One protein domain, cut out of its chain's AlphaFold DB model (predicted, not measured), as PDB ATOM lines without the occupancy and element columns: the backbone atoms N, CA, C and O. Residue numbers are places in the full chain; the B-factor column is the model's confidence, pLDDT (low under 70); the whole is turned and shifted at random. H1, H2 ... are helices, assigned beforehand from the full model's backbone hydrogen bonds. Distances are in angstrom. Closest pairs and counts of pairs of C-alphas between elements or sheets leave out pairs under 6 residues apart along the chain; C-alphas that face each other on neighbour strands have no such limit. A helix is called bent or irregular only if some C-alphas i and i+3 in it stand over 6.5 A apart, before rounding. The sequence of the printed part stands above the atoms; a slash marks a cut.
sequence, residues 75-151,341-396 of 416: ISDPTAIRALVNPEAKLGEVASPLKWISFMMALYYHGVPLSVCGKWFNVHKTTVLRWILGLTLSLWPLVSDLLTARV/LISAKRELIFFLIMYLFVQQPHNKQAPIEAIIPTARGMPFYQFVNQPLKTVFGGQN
ATOM      1  N   ILE A  75     223.070 177.831 206.678       49.72
ATOM      2  CA  ILE A  75     222.803 179.251 206.489       49.72
ATOM      3  C   ILE A  75     223.209 179.890 207.803       49.72
ATOM      4  O   ILE A  75     222.365 180.017 208.671       49.72
ATOM      5  N   SER A  76     224.510 180.184 207.913       55.81
ATOM      6  CA  SER A  76     225.219 181.064 208.853       55.81
ATOM      7  C   SER A  76     224.802 181.043 210.331       55.81
ATOM      8  O   SER A  76     223.628 181.072 210.672       55.81
ATOM      9  N   ASP A  77     225.790 181.142 211.220       67.19
ATOM     10  CA  ASP A  77     225.613 181.451 212.646       67.19
ATOM     11  C   ASP A  77     224.439 182.439 212.906       67.19
ATOM     12  O   ASP A  77     224.401 183.513 212.287       67.19
ATOM     13  N   PRO A  78     223.482 182.117 213.805       74.25
ATOM     14  CA  PRO A  78     222.387 183.007 214.203       74.25
ATOM     15  C   PRO A  78     222.811 184.447 214.530       74.25
ATOM     16  O   PRO A  78     222.024 185.383 214.363       74.25
ATOM     17  N   THR A  79     224.047 184.657 214.986       76.69
ATOM     18  CA  THR A  79     224.622 185.988 215.239       76.69
ATOM     19  C   THR A  79     224.790 186.798 213.952       76.69
ATOM     20  O   THR A  79     224.403 187.968 213.906       76.69
ATOM     21  N   ALA A  80     225.257 186.173 212.867       81.75
ATOM     22  CA  ALA A  80     225.410 186.819 211.563       81.75
ATOM     23  C   ALA A  80     224.056 187.222 210.949       81.75
ATOM     24  O   ALA A  80     223.943 188.267 210.308       81.75
ATOM     25  N   ILE A  81     223.004 186.432 211.184       86.81
ATOM     26  CA  ILE A  81     221.641 186.751 210.730       86.81
ATOM     27  C   ILE A  81     221.053 187.907 211.544       86.81
ATOM     28  O   ILE A  81     220.389 188.776 210.986       86.81
ATOM     29  N   ARG A  82     221.329 187.976 212.851       89.69
ATOM     30  CA  ARG A  82     220.912 189.113 213.687       89.69
ATOM     31  C   ARG A  82     221.561 190.426 213.258       89.69
ATOM     32  O   ARG A  82     220.878 191.448 213.233       89.69
ATOM     33  N   ALA A  83     222.829 190.395 212.847       91.19
ATOM     34  CA  ALA A  83     223.520 191.576 212.335       91.19
ATOM     35  C   ALA A  83     222.807 192.200 211.119       91.19
ATOM     36  O   ALA A  83     222.793 193.417 210.977       91.19
ATOM     37  N   LEU A  84     222.137 191.398 210.281       93.25
ATOM     38  CA  LEU A  84     221.409 191.890 209.103       93.25
ATOM     39  C   LEU A  84     220.276 192.874 209.432       93.25
ATOM     40  O   LEU A  84     219.973 193.741 208.611       93.25
ATOM     41  N   VAL A  85     219.653 192.737 210.603       94.06
ATOM     42  CA  VAL A  85     218.519 193.563 211.056       94.06
ATOM     43  C   VAL A  85     218.893 194.493 212.212       94.06
ATOM     44  O   VAL A  85     218.014 195.097 212.822       94.06
ATOM     45  N   ASN A  86     220.187 194.630 212.511       92.81
ATOM     46  CA  ASN A  86     220.691 195.573 213.501       92.81
ATOM     47  C   ASN A  86     221.097 196.893 212.813       92.81
ATOM     48  O   ASN A  86     221.976 196.861 211.954       92.81
ATOM     49  N   PRO A  87     220.498 198.049 213.168       91.88
ATOM     50  CA  PRO A  87     220.874 199.348 212.607       91.88
ATOM     51  C   PRO A  87     222.335 199.748 212.836       91.88
ATOM     52  O   PRO A  87     222.876 200.495 212.029       91.88
ATOM     53  N   GLU A  88     222.953 199.251 213.912       91.12
ATOM     54  CA  GLU A  88     224.321 199.605 214.312       91.12
ATOM     55  C   GLU A  88     225.391 198.695 213.683       91.12
ATOM     56  O   GLU A  88     226.587 198.958 213.806       91.12
ATOM     57  N   ALA A  89     224.984 197.607 213.018       91.38
ATOM     58  CA  ALA A  89     225.919 196.672 212.401       91.38
ATOM     59  C   ALA A  89     226.549 197.268 211.138       91.38
ATOM     60  O   ALA A  89     225.863 197.832 210.278       91.38
ATOM     61  N   LYS A  90     227.861 197.089 210.971       89.19
ATOM     62  CA  LYS A  90     228.568 197.590 209.785       89.19
ATOM     63  C   LYS A  90     228.431 196.607 208.625       89.19
ATOM     64  O   LYS A  90     228.499 195.392 208.793       89.19
ATOM     65  N   LEU A  91     228.362 197.119 207.392       86.69
ATOM     66  CA  LEU A  91     228.313 196.277 206.183       86.69
ATOM     67  C   LEU A  91     229.501 195.306 206.065       86.69
ATOM     68  O   LEU A  91     229.363 194.225 205.487       86.69
ATOM     69  N   GLY A  92     230.672 195.694 206.578       82.06
ATOM     70  CA  GLY A  92     231.880 194.864 206.584       82.06
ATOM     71  C   GLY A  92     231.758 193.611 207.455       82.06
ATOM     72  O   GLY A  92     232.338 192.590 207.109       82.06
ATOM     73  N   GLU A  93     230.946 193.664 208.512       82.69
ATOM     74  CA  GLU A  93     230.762 192.580 209.491       82.69
ATOM     75  C   GLU A  93     229.841 191.469 208.964       82.69
ATOM     76  O   GLU A  93     229.827 190.356 209.484       82.69
ATOM     77  N   VAL A  94     229.076 191.740 207.900       86.06
ATOM     78  CA  VAL A  94     228.190 190.745 207.296       86.06
ATOM     79  C   VAL A  94     228.975 189.811 206.378       86.06
ATOM     80  O   VAL A  94     229.623 190.245 205.419       86.06
ATOM     81  N   ALA A  95     228.833 188.506 206.614       85.94
ATOM     82  CA  ALA A  95     229.420 187.465 205.779       85.94
ATOM     83  C   ALA A  95     229.017 187.622 204.300       85.94
ATOM     84  O   ALA A  95     227.841 187.804 203.974       85.94
ATOM     85  N   SER A  96     229.992 187.503 203.392       82.44
ATOM     86  CA  SER A  96     229.795 187.694 201.944       82.44
ATOM     87  C   SER A  96     228.602 186.910 201.358       82.44
ATOM     88  O   SER A  96     227.799 187.518 200.644       82.44
ATOM     89  N   PRO A  97     228.371 185.623 201.706       86.75
ATOM     90  CA  PRO A  97     227.210 184.887 201.201       86.75
ATOM     91  C   PRO A  97     225.866 185.552 201.527       86.75
ATOM     92  O   PRO A  97     224.981 185.599 200.676       86.75
ATOM     93  N   LEU A  98     225.710 186.133 202.723       89.12
ATOM     94  CA  LEU A  98     224.464 186.791 203.134       89.12
ATOM     95  C   LEU A  98     224.184 188.064 202.329       89.12
ATOM     96  O   LEU A  98     223.022 188.354 202.036       89.12
ATOM     97  N   LYS A  99     225.232 188.788 201.914       88.81
ATOM     98  CA  LYS A  99     225.116 189.966 201.034       88.81
ATOM     99  C   LYS A  99     224.505 189.571 199.692       88.81
ATOM    100  O   LYS A  99     223.506 190.147 199.259       88.81
ATOM    101  N   TRP A 100     225.065 188.533 199.073       85.94
ATOM    102  CA  TRP A 100     224.613 188.025 197.778       85.94
ATOM    103  C   TRP A 100     223.218 187.410 197.839       85.94
ATOM    104  O   TRP A 100     222.397 187.688 196.965       85.94
ATOM    105  N   ILE A 101     222.901 186.644 198.887       92.25
ATOM    106  CA  ILE A 101     221.553 186.091 199.069       92.25
ATOM    107  C   ILE A 101     220.532 187.223 199.259       92.25
ATOM    108  O   ILE A 101     219.478 187.193 198.626       92.25
ATOM    109  N   SER A 102     220.846 188.261 200.043       93.19
ATOM    110  CA  SER A 102     219.968 189.433 200.209       93.19
ATOM    111  C   SER A 102     219.717 190.150 198.877       93.19
ATOM    112  O   SER A 102     218.585 190.520 198.563       93.19
ATOM    113  N   PHE A 103     220.744 190.275 198.034       89.12
ATOM    114  CA  PHE A 103     220.581 190.807 196.682       89.12
ATOM    115  C   PHE A 103     219.704 189.909 195.794       89.12
ATOM    116  O   PHE A 103     218.803 190.404 195.116       89.12
ATOM    117  N   MET A 104     219.886 188.585 195.838       91.00
ATOM    118  CA  MET A 104     219.009 187.646 195.126       91.00
ATOM    119  C   MET A 104     217.554 187.750 195.589       91.00
ATOM    120  O   MET A 104     216.648 187.637 194.763       91.00
ATOM    121  N   MET A 105     217.315 187.987 196.883       95.62
ATOM    122  CA  MET A 105     215.976 188.255 197.405       95.62
ATOM    123  C   MET A 105     215.377 189.502 196.745       95.62
ATOM    124  O   MET A 105     214.241 189.445 196.277       95.62
ATOM    125  N   ALA A 106     216.133 190.598 196.617       93.31
ATOM    126  CA  ALA A 106     215.677 191.799 195.914       93.31
ATOM    127  C   ALA A 106     215.336 191.519 194.440       93.31
ATOM    128  O   ALA A 106     214.232 191.831 193.990       93.31
ATOM    129  N   LEU A 107     216.229 190.846 193.707       90.62
ATOM    130  CA  LEU A 107     215.995 190.458 192.311       90.62
ATOM    131  C   LEU A 107     214.729 189.604 192.163       90.62
ATOM    132  O   LEU A 107     213.862 189.887 191.332       90.62
ATOM    133  N   TYR A 108     214.588 188.579 193.004       92.88
ATOM    134  CA  TYR A 108     213.435 187.689 192.978       92.88
ATOM    135  C   TYR A 108     212.139 188.434 193.322       92.88
ATOM    136  O   TYR A 108     211.119 188.236 192.656       92.88
ATOM    137  N   TYR A 109     212.155 189.329 194.313       93.56
ATOM    138  CA  TYR A 109     211.005 190.170 194.661       93.56
ATOM    139  C   TYR A 109     210.542 191.027 193.478       93.56
ATOM    140  O   TYR A 109     209.343 191.074 193.191       93.56
ATOM    141  N   HIS A 110     211.486 191.611 192.737       89.69
ATOM    142  CA  HIS A 110     211.220 192.406 191.537       89.69
ATOM    143  C   HIS A 110     210.897 191.582 190.279       89.69
ATOM    144  O   HIS A 110     210.652 192.153 189.220       89.69
ATOM    145  N   GLY A 111     210.802 190.254 190.397       88.81
ATOM    146  CA  GLY A 111     210.298 189.379 189.339       88.81
ATOM    147  C   GLY A 111     211.370 188.789 188.426       88.81
ATOM    148  O   GLY A 111     211.018 188.197 187.407       88.81
ATOM    149  N   VAL A 112     212.655 188.897 188.782       87.75
ATOM    150  CA  VAL A 112     213.723 188.206 188.047       87.75
ATOM    151  C   VAL A 112     213.532 186.686 188.191       87.75
ATOM    152  O   VAL A 112     213.426 186.187 189.319       87.75
ATOM    153  N   PRO A 113     213.472 185.922 187.082       89.50
ATOM    154  CA  PRO A 113     213.276 184.478 187.150       89.50
ATOM    155  C   PRO A 113     214.435 183.767 187.856       89.50
ATOM    156  O   PRO A 113     215.602 184.051 187.600       89.50
ATOM    157  N   LEU A 114     214.123 182.746 188.659       89.81
ATOM    158  CA  LEU A 114     215.135 181.932 189.351       89.81
ATOM    159  C   LEU A 114     216.129 181.260 188.393       89.81
ATOM    160  O   LEU A 114     217.260 180.991 188.776       89.81
ATOM    161  N   SER A 115     215.723 180.977 187.151       87.25
ATOM    162  CA  SER A 115     216.616 180.458 186.110       87.25
ATOM    163  C   SER A 115     217.656 181.483 185.661       87.25
ATOM    164  O   SER A 115     218.774 181.095 185.345       87.25
ATOM    165  N   VAL A 116     217.309 182.773 185.649       86.12
ATOM    166  CA  VAL A 116     218.245 183.863 185.343       86.12
ATOM    167  C   VAL A 116     219.219 184.032 186.504       86.12
ATOM    168  O   VAL A 116     220.424 183.985 186.282       86.12
ATOM    169  N   CYS A 117     218.713 184.102 187.741       82.12
ATOM    170  CA  CYS A 117     219.572 184.137 188.927       82.12
ATOM    171  C   CYS A 117     220.497 182.910 188.990       82.12
ATOM    172  O   CYS A 117     221.680 183.047 189.255       82.12
ATOM    173  N   GLY A 118     219.989 181.711 188.693       80.25
ATOM    174  CA  GLY A 118     220.806 180.497 188.667       80.25
ATOM    175  C   GLY A 118     221.957 180.584 187.664       80.25
ATOM    176  O   GLY A 118     223.093 180.290 188.017       80.25
ATOM    177  N   LYS A 119     221.690 181.078 186.448       82.56
ATOM    178  CA  LYS A 119     222.729 181.299 185.431       82.56
ATOM    179  C   LYS A 119     223.793 182.301 185.884       82.56
ATOM    180  O   LYS A 119     224.971 182.019 185.728       82.56
ATOM    181  N   TRP A 120     223.396 183.439 186.459       82.75
ATOM    182  CA  TRP A 120     224.342 184.468 186.916       82.75
ATOM    183  C   TRP A 120     225.277 183.985 188.023       82.75
ATOM    184  O   TRP A 120     226.421 184.420 188.086       82.75
ATOM    185  N   PHE A 121     224.802 183.079 188.875       78.62
ATOM    186  CA  PHE A 121     225.572 182.544 189.997       78.62
ATOM    187  C   PHE A 121     226.098 181.127 189.747       78.62
ATOM    188  O   PHE A 121     226.567 180.485 190.681       78.62
ATOM    189  N   ASN A 122     226.005 180.637 188.507       83.94
ATOM    190  CA  ASN A 122     226.420 179.296 188.101       83.94
ATOM    191  C   ASN A 122     225.891 178.168 189.015       83.94
ATOM    192  O   ASN A 122     226.608 177.247 189.399       83.94
ATOM    193  N   VAL A 123     224.612 178.245 189.391       84.44
ATOM    194  CA  VAL A 123     223.930 177.242 190.217       84.44
ATOM    195  C   VAL A 123     222.548 176.918 189.667       84.44
ATOM    196  O   VAL A 123     221.921 177.697 188.945       84.44
ATOM    197  N   HIS A 124     222.007 175.763 190.043       90.06
ATOM    198  CA  HIS A 124     220.649 175.414 189.644       90.06
ATOM    199  C   HIS A 124     219.606 176.356 190.284       90.06
ATOM    200  O   HIS A 124     219.729 176.772 191.438       90.06
ATOM    201  N   LYS A 125     218.515 176.646 189.562       86.12
ATOM    202  CA  LYS A 125     217.415 177.530 190.014       86.12
ATOM    203  C   LYS A 125     216.822 177.143 191.378       86.12
ATOM    204  O   LYS A 125     216.347 178.002 192.118       86.12
ATOM    205  N   THR A 126     216.833 175.850 191.715       87.94
ATOM    206  CA  THR A 126     216.333 175.349 193.007       87.94
ATOM    207  C   THR A 126     217.276 175.686 194.155       87.94
ATOM    208  O   THR A 126     216.800 175.947 195.256       87.94
ATOM    209  N   THR A 127     218.586 175.742 193.903       86.31
ATOM    210  CA  THR A 127     219.589 176.177 194.880       86.31
ATOM    211  C   THR A 127     219.366 177.639 195.252       86.31
ATOM    212  O   THR A 127     219.270 177.954 196.435       86.31
ATOM    213  N   VAL A 128     219.141 178.506 194.258       86.56
ATOM    214  CA  VAL A 128     218.804 179.923 194.487       86.56
ATOM    215  C   VAL A 128     217.544 180.064 195.345       86.56
ATOM    216  O   VAL A 128     217.535 180.807 196.325       86.56
ATOM    217  N   LEU A 129     216.479 179.323 195.016       90.25
ATOM    218  CA  LEU A 129     215.242 179.362 195.798       90.25
ATOM    219  C   LEU A 129     215.456 178.874 197.237       90.25
ATOM    220  O   LEU A 129     214.905 179.460 198.167       90.25
ATOM    221  N   ARG A 130     216.264 177.824 197.429       89.88
ATOM    222  CA  ARG A 130     216.607 177.300 198.757       89.88
ATOM    223  C   ARG A 130     217.322 178.357 199.597       89.88
ATOM    224  O   ARG A 130     216.946 178.539 200.749       89.88
ATOM    225  N   TRP A 131     218.284 179.080 199.024       92.12
ATOM    226  CA  TRP A 131     218.978 180.173 199.710       92.12
ATOM    227  C   TRP A 131     218.034 181.315 200.092       92.12
ATOM    228  O   TRP A 131     217.995 181.715 201.253       92.12
ATOM    229  N   ILE A 132     217.221 181.789 199.141       93.75
ATOM    230  CA  ILE A 132     216.240 182.862 199.362       93.75
ATOM    231  C   ILE A 132     215.273 182.501 200.492       93.75
ATOM    232  O   ILE A 132     215.081 183.281 201.427       93.75
ATOM    233  N   LEU A 133     214.652 181.320 200.419       92.25
ATOM    234  CA  LEU A 133     213.670 180.898 201.417       92.25
ATOM    235  C   LEU A 133     214.324 180.559 202.755       92.25
ATOM    236  O   LEU A 133     213.720 180.797 203.795       92.25
ATOM    237  N   GLY A 134     215.546 180.036 202.749       90.94
ATOM    238  CA  GLY A 134     216.281 179.750 203.974       90.94
ATOM    239  C   GLY A 134     216.628 181.019 204.758       90.94
ATOM    240  O   GLY A 134     216.330 181.096 205.951       90.94
ATOM    241  N   LEU A 135     217.140 182.061 204.088       94.06
ATOM    242  CA  LEU A 135     217.370 183.358 204.734       94.06
ATOM    243  C   LEU A 135     216.052 184.010 205.178       94.06
ATOM    244  O   LEU A 135     215.953 184.504 206.295       94.06
ATOM    245  N   THR A 136     215.012 183.939 204.344       95.50
ATOM    246  CA  THR A 136     213.660 184.422 204.679       95.50
ATOM    247  C   THR A 136     213.148 183.832 205.990       95.50
ATOM    248  O   THR A 136     212.698 184.561 206.868       95.50
ATOM    249  N   LEU A 137     213.198 182.506 206.123       92.75
ATOM    250  CA  LEU A 137     212.685 181.819 207.306       92.75
ATOM    251  C   LEU A 137     213.528 182.105 208.549       92.75
ATOM    252  O   LEU A 137     212.982 182.112 209.644       92.75
ATOM    253  N   SER A 138     214.816 182.391 208.374       93.56
ATOM    254  CA  SER A 138     215.711 182.756 209.475       93.56
ATOM    255  C   SER A 138     215.508 184.203 209.941       93.56
ATOM    256  O   SER A 138     215.599 184.493 211.129       93.56
ATOM    257  N   LEU A 139     215.186 185.118 209.020       95.56
ATOM    258  CA  LEU A 139     214.867 186.513 209.335       95.56
ATOM    259  C   LEU A 139     213.472 186.676 209.950       95.56
ATOM    260  O   LEU A 139     213.255 187.596 210.738       95.56
ATOM    261  N   TRP A 140     212.515 185.817 209.586       95.06
ATOM    262  CA  TRP A 140     211.115 186.003 209.967       95.06
ATOM    263  C   TRP A 140     210.872 186.091 211.481       95.06
ATOM    264  O   TRP A 140     210.184 187.031 211.869       95.06
ATOM    265  N   PRO A 141     211.422 185.213 212.348       92.81
ATOM    266  CA  PRO A 141     211.243 185.338 213.794       92.81
ATOM    267  C   PRO A 141     211.718 186.695 214.324       92.81
ATOM    268  O   PRO A 141     210.960 187.386 214.994       92.81
ATOM    269  N   LEU A 142     212.913 187.138 213.912       94.06
ATOM    270  CA  LEU A 142     213.485 188.423 214.332       94.06
ATOM    271  C   LEU A 142     212.589 189.602 213.928       94.06
ATOM    272  O   LEU A 142     212.309 190.493 214.724       94.06
ATOM    273  N   VAL A 143     212.114 189.601 212.681       94.06
ATOM    274  CA  VAL A 143     211.247 190.660 212.152       94.06
ATOM    275  C   VAL A 143     209.856 190.612 212.792       94.06
ATOM    276  O   VAL A 143     209.295 191.654 213.125       94.06
ATOM    277  N   SER A 144     209.298 189.418 212.993       92.19
ATOM    278  CA  SER A 144     207.991 189.209 213.623       92.19
ATOM    279  C   SER A 144     207.983 189.677 215.080       92.19
ATOM    280  O   SER A 144     207.023 190.322 215.512       92.19
ATOM    281  N   ASP A 145     209.054 189.408 215.826       91.00
ATOM    282  CA  ASP A 145     209.212 189.866 217.206       91.00
ATOM    283  C   ASP A 145     209.325 191.392 217.265       91.00
ATOM    284  O   ASP A 145     208.637 192.033 218.060       91.00
ATOM    285  N   LEU A 146     210.100 192.001 216.357       90.69
ATOM    286  CA  LEU A 146     210.192 193.460 216.233       90.69
ATOM    287  C   LEU A 146     208.831 194.110 215.949       90.69
ATOM    288  O   LEU A 146     208.494 195.125 216.565       90.69
ATOM    289  N   LEU A 147     208.043 193.533 215.036       92.06
ATOM    290  CA  LEU A 147     206.693 194.012 214.734       92.06
ATOM    291  C   LEU A 147     205.784 193.909 215.958       92.06
ATOM    292  O   LEU A 147     205.132 194.886 216.319       92.06
ATOM    293  N   THR A 148     205.766 192.749 216.616       88.94
ATOM    294  CA  THR A 148     204.892 192.495 217.770       88.94
ATOM    295  C   THR A 148     205.267 193.372 218.968       88.94
ATOM    296  O   THR A 148     204.390 193.826 219.698       88.94
ATOM    297  N   ALA A 149     206.556 193.675 219.149       90.62
ATOM    298  CA  ALA A 149     207.038 194.539 220.224       90.62
ATOM    299  C   ALA A 149     206.728 196.030 220.001       90.62
ATOM    300  O   ALA A 149     206.582 196.776 220.970       90.62
ATOM    301  N   ARG A 150     206.655 196.492 218.743       92.19
ATOM    302  CA  ARG A 150     206.544 197.929 218.418       92.19
ATOM    303  C   ARG A 150     205.184 198.360 217.883       92.19
ATOM    304  O   ARG A 150     204.868 199.547 217.940       92.19
ATOM    305  N   VAL A 151     204.372 197.440 217.370       93.12
ATOM    306  CA  VAL A 151     203.062 197.761 216.797       93.12
ATOM    307  C   VAL A 151     201.951 197.402 217.776       93.12
ATOM    308  O   VAL A 151     201.780 196.249 218.155       93.12
ATOM    309  N   LEU A 341     201.091 174.091 199.421       89.50
ATOM    310  CA  LEU A 341     200.724 174.886 200.594       89.50
ATOM    311  C   LEU A 341     201.968 175.358 201.364       89.50
ATOM    312  O   LEU A 341     202.002 176.486 201.850       89.50
ATOM    313  N   ILE A 342     202.993 174.506 201.450       90.38
ATOM    314  CA  ILE A 342     204.261 174.829 202.109       90.38
ATOM    315  C   ILE A 342     204.994 175.921 201.327       90.38
ATOM    316  O   ILE A 342     205.412 176.910 201.928       90.38
ATOM    317  N   SER A 343     205.107 175.790 199.999       90.00
ATOM    318  CA  SER A 343     205.765 176.811 199.175       90.00
ATOM    319  C   SER A 343     205.023 178.145 199.261       90.00
ATOM    320  O   SER A 343     205.655 179.170 199.489       90.00
ATOM    321  N   ALA A 344     203.686 178.123 199.209       92.75
ATOM    322  CA  ALA A 344     202.857 179.311 199.371       92.75
ATOM    323  C   ALA A 344     203.133 180.013 200.704       92.75
ATOM    324  O   ALA A 344     203.405 181.206 200.716       92.75
ATOM    325  N   LYS A 345     203.125 179.287 201.830       93.06
ATOM    326  CA  LYS A 345     203.419 179.878 203.146       93.06
ATOM    327  C   LYS A 345     204.806 180.530 203.183       93.06
ATOM    328  O   LYS A 345     204.923 181.665 203.632       93.06
ATOM    329  N   ARG A 346     205.838 179.844 202.679       94.38
ATOM    330  CA  ARG A 346     207.218 180.360 202.654       94.38
ATOM    331  C   ARG A 346     207.357 181.598 201.765       94.38
ATOM    332  O   ARG A 346     207.988 182.569 202.165       94.38
ATOM    333  N   GLU A 347     206.731 181.597 200.594       94.50
ATOM    334  CA  GLU A 347     206.752 182.740 199.677       94.50
ATOM    335  C   GLU A 347     205.906 183.925 200.167       94.50
ATOM    336  O   GLU A 347     206.244 185.074 199.890       94.50
ATOM    337  N   LEU A 348     204.835 183.679 200.927       96.62
ATOM    338  CA  LEU A 348     204.088 184.739 201.607       96.62
ATOM    339  C   LEU A 348     204.934 185.392 202.708       96.62
ATOM    340  O   LEU A 348     204.933 186.614 202.814       96.62
ATOM    341  N   ILE A 349     205.699 184.610 203.478       97.00
ATOM    342  CA  ILE A 349     206.663 185.147 204.453       97.00
ATOM    343  C   ILE A 349     207.754 185.955 203.739       97.00
ATOM    344  O   ILE A 349     208.038 187.081 204.139       97.00
ATOM    345  N   PHE A 350     208.305 185.427 202.640       97.69
ATOM    346  CA  PHE A 350     209.248 186.161 201.787       97.69
ATOM    347  C   PHE A 350     208.665 187.507 201.359       97.69
ATOM    348  O   PHE A 350     209.310 188.542 201.513       97.69
ATOM    349  N   PHE A 351     207.425 187.508 200.862       97.50
ATOM    350  CA  PHE A 351     206.752 188.733 200.463       97.50
ATOM    351  C   PHE A 351     206.616 189.715 201.629       97.50
ATOM    352  O   PHE A 351     206.870 190.897 201.428       97.50
ATOM    353  N   LEU A 352     206.242 189.257 202.828       98.00
ATOM    354  CA  LEU A 352     206.113 190.124 204.001       98.00
ATOM    355  C   LEU A 352     207.452 190.770 204.378       98.00
ATOM    356  O   LEU A 352     207.496 191.982 204.559       98.00
ATOM    357  N   ILE A 353     208.544 190.002 204.420       97.94
ATOM    358  CA  ILE A 353     209.885 190.547 204.696       97.94
ATOM    359  C   ILE A 353     210.267 191.583 203.641       97.94
ATOM    360  O   ILE A 353     210.610 192.715 203.974       97.94
ATOM    361  N   MET A 354     210.155 191.235 202.361       97.62
ATOM    362  CA  MET A 354     210.521 192.160 201.291       97.62
ATOM    363  C   MET A 354     209.621 193.395 201.268       97.62
ATOM    364  O   MET A 354     210.105 194.497 201.041       97.62
ATOM    365  N   TYR A 355     208.329 193.248 201.564       96.56
ATOM    366  CA  TYR A 355     207.411 194.375 201.680       96.56
ATOM    367  C   TYR A 355     207.867 195.363 202.756       96.56
ATOM    368  O   TYR A 355     207.818 196.563 202.510       96.56
ATOM    369  N   LEU A 356     208.325 194.871 203.912       97.12
ATOM    370  CA  LEU A 356     208.770 195.700 205.034       97.12
ATOM    371  C   LEU A 356     210.060 196.465 204.736       97.12
ATOM    372  O   LEU A 356     210.172 197.623 205.130       97.12
ATOM    373  N   PHE A 357     211.013 195.827 204.056       97.38
ATOM    374  CA  PHE A 357     212.359 196.370 203.866       97.38
ATOM    375  C   PHE A 357     212.578 197.069 202.526       97.38
ATOM    376  O   PHE A 357     213.481 197.893 202.433       97.38
ATOM    377  N   VAL A 358     211.775 196.796 201.495       95.88
ATOM    378  CA  VAL A 358     211.926 197.456 200.189       95.88
ATOM    379  C   VAL A 358     211.242 198.821 200.186       95.88
ATOM    380  O   VAL A 358     210.061 198.960 200.526       95.88
ATOM    381  N   GLN A 359     211.984 199.830 199.735       94.06
ATOM    382  CA  GLN A 359     211.504 201.191 199.551       94.06
ATOM    383  C   GLN A 359     210.342 201.238 198.561       94.06
ATOM    384  O   GLN A 359     210.398 200.714 197.444       94.06
ATOM    385  N   GLN A 360     209.271 201.918 198.956       87.06
ATOM    386  CA  GLN A 360     208.104 202.063 198.107       87.06
ATOM    387  C   GLN A 360     208.340 203.171 197.062       87.06
ATOM    388  O   GLN A 360     208.857 204.237 197.398       87.06
ATOM    389  N   PRO A 361     207.914 202.988 195.795       81.81
ATOM    390  CA  PRO A 361     208.222 203.940 194.720       81.81
ATOM    391  C   PRO A 361     207.737 205.376 194.955       81.81
ATOM    392  O   PRO A 361     208.346 206.310 194.450       81.81
ATOM    393  N   HIS A 362     206.644 205.546 195.704       77.38
ATOM    394  CA  HIS A 362     205.937 206.820 195.855       77.38
ATOM    395  C   HIS A 362     206.561 207.771 196.886       77.38
ATOM    396  O   HIS A 362     206.372 208.975 196.773       77.38
ATOM    397  N   ASN A 363     207.275 207.252 197.888       83.88
ATOM    398  CA  ASN A 363     207.861 208.055 198.968       83.88
ATOM    399  C   ASN A 363     209.320 207.689 199.282       83.88
ATOM    400  O   ASN A 363     209.911 208.295 200.170       83.88
ATOM    401  N   LYS A 364     209.895 206.697 198.582       86.50
ATOM    402  CA  LYS A 364     211.270 206.205 198.781       86.50
ATOM    403  C   LYS A 364     211.569 205.776 200.227       86.50
ATOM    404  O   LYS A 364     212.725 205.730 200.628       86.50
ATOM    405  N   GLN A 365     210.533 205.432 200.991       91.12
ATOM    406  CA  GLN A 365     210.639 204.881 202.340       91.12
ATOM    407  C   GLN A 365     210.197 203.421 202.321       91.12
ATOM    408  O   GLN A 365     209.253 203.052 201.611       91.12
ATOM    409  N   ALA A 366     210.877 202.579 203.089       94.81
ATOM    410  CA  ALA A 366     210.418 201.228 203.357       94.81
ATOM    411  C   ALA A 366     209.428 201.245 204.534       94.81
ATOM    412  O   ALA A 366     209.626 202.014 205.477       94.81
ATOM    413  N   PRO A 367     208.380 200.403 204.535       95.62
ATOM    414  CA  PRO A 367     207.392 200.382 205.612       95.62
ATOM    415  C   PRO A 367     207.987 200.214 207.016       95.62
ATOM    416  O   PRO A 367     207.493 200.830 207.957       95.62
ATOM    417  N   ILE A 368     209.072 199.444 207.169       95.94
ATOM    418  CA  ILE A 368     209.730 199.225 208.467       95.94
ATOM    419  C   ILE A 368     210.202 200.529 209.144       95.94
ATOM    420  O   ILE A 368     210.259 200.596 210.374       95.94
ATOM    421  N   GLU A 369     210.460 201.591 208.369       95.94
ATOM    422  CA  GLU A 369     210.859 202.909 208.888       95.94
ATOM    423  C   GLU A 369     209.790 203.526 209.810       95.94
ATOM    424  O   GLU A 369     210.128 204.319 210.685       95.94
ATOM    425  N   ALA A 370     208.520 203.116 209.686       94.56
ATOM    426  CA  ALA A 370     207.426 203.596 210.534       94.56
ATOM    427  C   ALA A 370     207.577 203.211 212.017       94.56
ATOM    428  O   ALA A 370     207.028 203.888 212.884       94.56
ATOM    429  N   ILE A 371     208.302 202.127 212.314       94.56
ATOM    430  CA  ILE A 371     208.551 201.661 213.690       94.56
ATOM    431  C   ILE A 371     210.028 201.707 214.085       94.56
ATOM    432  O   ILE A 371     210.354 201.660 215.276       94.56
ATOM    433  N   ILE A 372     210.928 201.784 213.103       94.50
ATOM    434  CA  ILE A 372     212.371 201.891 213.312       94.50
ATOM    435  C   ILE A 372     212.917 202.958 212.351       94.50
ATOM    436  O   ILE A 372     213.341 202.627 211.245       94.50
ATOM    437  N   PRO A 373     212.947 204.242 212.754       93.12
ATOM    438  CA  PRO A 373     213.449 205.325 211.901       93.12
ATOM    439  C   PRO A 373     214.899 205.116 211.431       93.12
ATOM    440  O   PRO A 373     215.272 205.528 210.335       93.12
ATOM    441  N   THR A 374     215.706 204.411 212.228       94.56
ATOM    442  CA  THR A 374     217.101 204.059 211.920       94.56
ATOM    443  C   THR A 374     217.245 202.830 211.015       94.56
ATOM    444  O   THR A 374     218.364 202.420 210.724       94.56
ATOM    445  N   ALA A 375     216.154 202.242 210.502       94.94
ATOM    446  CA  ALA A 375     216.198 201.005 209.711       94.94
ATOM    447  C   ALA A 375     217.076 201.094 208.453       94.94
ATOM    448  O   ALA A 375     217.583 200.078 207.988       94.94
ATOM    449  N   ARG A 376     217.317 202.304 207.933       94.00
ATOM    450  CA  ARG A 376     218.260 202.548 206.829       94.00
ATOM    451  C   ARG A 376     219.696 202.121 207.150       94.00
ATOM    452  O   ARG A 376     220.454 201.839 206.227       94.00
ATOM    453  N   GLY A 377     220.068 202.085 208.430       93.31
ATOM    454  CA  GLY A 377     221.361 201.590 208.903       93.31
ATOM    455  C   GLY A 377     221.503 200.071 208.808       93.31
ATOM    456  O   GLY A 377     222.614 199.576 208.674       93.31
ATOM    457  N   MET A 378     220.392 199.325 208.788       95.94
ATOM    458  CA  MET A 378     220.432 197.863 208.795       95.94
ATOM    459  C   MET A 378     221.075 197.317 207.512       95.94
ATOM    460  O   MET A 378     220.630 197.672 206.413       95.94
ATOM    461  N   PRO A 379     222.039 196.384 207.603       95.56
ATOM    462  CA  PRO A 379     222.671 195.815 206.420       95.56
ATOM    463  C   PRO A 379     221.679 195.212 205.419       95.56
ATOM    464  O   PRO A 379     221.790 195.472 204.223       95.56
ATOM    465  N   PHE A 380     220.655 194.481 205.878       96.56
ATOM    466  CA  PHE A 380     219.638 193.910 204.987       96.56
ATOM    467  C   PHE A 380     218.879 194.981 204.203       96.56
ATOM    468  O   PHE A 380     218.722 194.846 202.990       96.56
ATOM    469  N   TYR A 381     218.467 196.068 204.868       96.19
ATOM    470  CA  TYR A 381     217.830 197.213 204.213       96.19
ATOM    471  C   TYR A 381     218.719 197.751 203.090       96.19
ATOM    472  O   TYR A 381     218.251 198.011 201.979       96.19
ATOM    473  N   GLN A 382     220.009 197.923 203.371       94.12
ATOM    474  CA  GLN A 382     220.952 198.478 202.411       94.12
ATOM    475  C   GLN A 382     221.180 197.524 201.232       94.12
ATOM    476  O   GLN A 382     221.119 197.968 200.086       94.12
ATOM    477  N   PHE A 383     221.322 196.216 201.473       93.00
ATOM    478  CA  PHE A 383     221.495 195.226 200.404       93.00
ATOM    479  C   PHE A 383     220.295 195.139 199.461       93.00
ATOM    480  O   PHE A 383     220.488 194.960 198.259       93.00
ATOM    481  N   VAL A 384     219.063 195.272 199.969       94.56
ATOM    482  CA  VAL A 384     217.869 195.158 199.115       94.56
ATOM    483  C   VAL A 384     217.520 196.452 198.377       94.56
ATOM    484  O   VAL A 384     216.897 196.381 197.320       94.56
ATOM    485  N   ASN A 385     217.927 197.619 198.889       93.38
ATOM    486  CA  ASN A 385     217.583 198.920 198.295       93.38
ATOM    487  C   ASN A 385     218.738 199.613 197.558       93.38
ATOM    488  O   ASN A 385     218.486 200.438 196.683       93.38
ATOM    489  N   GLN A 386     219.995 199.314 197.897       88.44
ATOM    490  CA  GLN A 386     221.189 199.933 197.302       88.44
ATOM    491  C   GLN A 386     222.252 198.901 196.869       88.44
ATOM    492  O   GLN A 386     223.446 199.129 197.084       88.44
ATOM    493  N   PRO A 387     221.872 197.786 196.210       82.38
ATOM    494  CA  PRO A 387     222.784 196.667 195.974       82.38
ATOM    495  C   PRO A 387     224.047 197.041 195.189       82.38
ATOM    496  O   PRO A 387     225.121 196.538 195.501       82.38
ATOM    497  N   LEU A 388     223.962 197.956 194.217       77.50
ATOM    498  CA  LEU A 388     225.127 198.401 193.434       77.50
ATOM    499  C   LEU A 388     226.220 199.029 194.308       77.50
ATOM    500  O   LEU A 388     227.402 198.757 194.122       77.50
ATOM    501  N   LYS A 389     225.818 199.819 195.305       79.19
ATOM    502  CA  LYS A 389     226.743 200.448 196.246       79.19
ATOM    503  C   LYS A 389     227.272 199.436 197.262       79.19
ATOM    504  O   LYS A 389     228.451 199.444 197.592       79.19
ATOM    505  N   THR A 390     226.396 198.577 197.779       81.38
ATOM    506  CA  THR A 390     226.664 197.804 199.004       81.38
ATOM    507  C   THR A 390     227.167 196.388 198.751       81.38
ATOM    508  O   THR A 390     227.792 195.801 199.628       81.38
ATOM    509  N   VAL A 391     226.858 195.816 197.585       77.06
ATOM    510  CA  VAL A 391     227.268 194.459 197.184       77.06
ATOM    511  C   VAL A 391     228.393 194.521 196.160       77.06
ATOM    512  O   VAL A 391     229.372 193.799 196.295       77.06
ATOM    513  N   PHE A 392     228.282 195.412 195.172       69.88
ATOM    514  CA  PHE A 392     229.263 195.526 194.089       69.88
ATOM    515  C   PHE A 392     230.366 196.561 194.358       69.88
ATOM    516  O   PHE A 392     231.291 196.675 193.561       69.88
ATOM    517  N   GLY A 393     230.281 197.326 195.454       64.69
ATOM    518  CA  GLY A 393     231.281 198.340 195.809       64.69
ATOM    519  C   GLY A 393     231.336 199.539 194.855       64.69
ATOM    520  O   GLY A 393     232.278 200.325 194.919       64.69
ATOM    521  N   GLY A 394     230.343 199.703 193.974       49.00
ATOM    522  CA  GLY A 394     230.306 200.804 193.018       49.00
ATOM    523  C   GLY A 394     230.083 202.139 193.726       49.00
ATOM    524  O   GLY A 394     228.999 202.392 194.259       49.00
ATOM    525  N   GLN A 395     231.088 203.016 193.721       41.12
ATOM    526  CA  GLN A 395     230.886 204.424 194.052       41.12
ATOM    527  C   GLN A 395     230.134 205.100 192.897       41.12
ATOM    528  O   GLN A 395     230.559 205.012 191.753       41.12
ATOM    529  N   ASN A 396     228.999 205.738 193.212       41.75
ATOM    530  CA  ASN A 396     228.239 206.652 192.352       41.75
ATOM    531  C   ASN A 396     228.239 206.322 190.846       41.75
ATOM    532  O   ASN A 396     228.835 207.032 190.039       41.75
TER     533      ASN A 396
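AT A GLANCE: This is residues 75 to 151 and 341 to 396 of the 416 residues of the protein "DDE domain-containing protein" of Alphaproteobacteria bacterium (UniProt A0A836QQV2). What is the main picture? The first arm of the long bent helix H4, H4a, packs crosswise on H5, and H2 packs across H4a with H8 beside it. H3 packs at the start of H4a. What is it made of? The printed part has 133 residues with nine named helices, H1 to H9 in order, and no named strand: all helix. It is compact, radius of gyration of the C-alphas 14.2 A, spanning 42 by 38 by 35 A.

HOW THE PARTS SIT: How does H4 stand? H4, residues 125 to 150, was assigned as one helix by its hydrogen bonds but is bent, C-alphas 138 and 141 being 6.7 A apart; arms H4a, 125 to 138, and H4b, 141 to 150, stand at a steep tilt of 39 degrees. H4a touches H5, residues 341 to 357, at a steep tilt of 66 degrees, the closest C-alphas being Thr 136 and Phe 350, 5.6 A. What surrounds them? H2, residues 96 to 109, touches H4a about perpendicular at 77 degrees, closest C-alphas Met 105 and Ile 132, 5.7 A. H8, residues 379 to 385, touches H2, closest C-alphas Ala 106 and Val 384, 5.1 A. H3, residues 114 to 120, touches H4a, closest C-alphas Gly 118 and Lys 125, 4.7 A. How are the backbones? Every O i to N i+4 pair is within hydrogen-bond range in H2, H3, H4a, H4b, H5 and H8; in H1, residues 78 to 84, 2 of 3 are, and in irregular H7, residues 373 to 377, C-alphas 373 and 376 7.5 A apart, 0 of 1, with 1 of 2 O i to N i+3 pairs.

IN THESE COORDINATES: Where are the anchors? H1 begins at C-alpha 78 (222.387, 183.007, 214.203), and H5, 24.7 A long, ends at C-alpha 357 (212.359, 196.370, 203.866). Where are the short ones? H6, residues 367 to 370, touches H5; H9, residues 387 to 390, touches no helix.

THE WHOLE: Is there a cut? Residues 152 to 340 are not printed, and C-alphas 151 and 341 are 28.1 A apart. Which link is long, and where is confidence low? H1 to H2 is long; pLDDT is under 70 at residues 75 to 77 and 392 to 396.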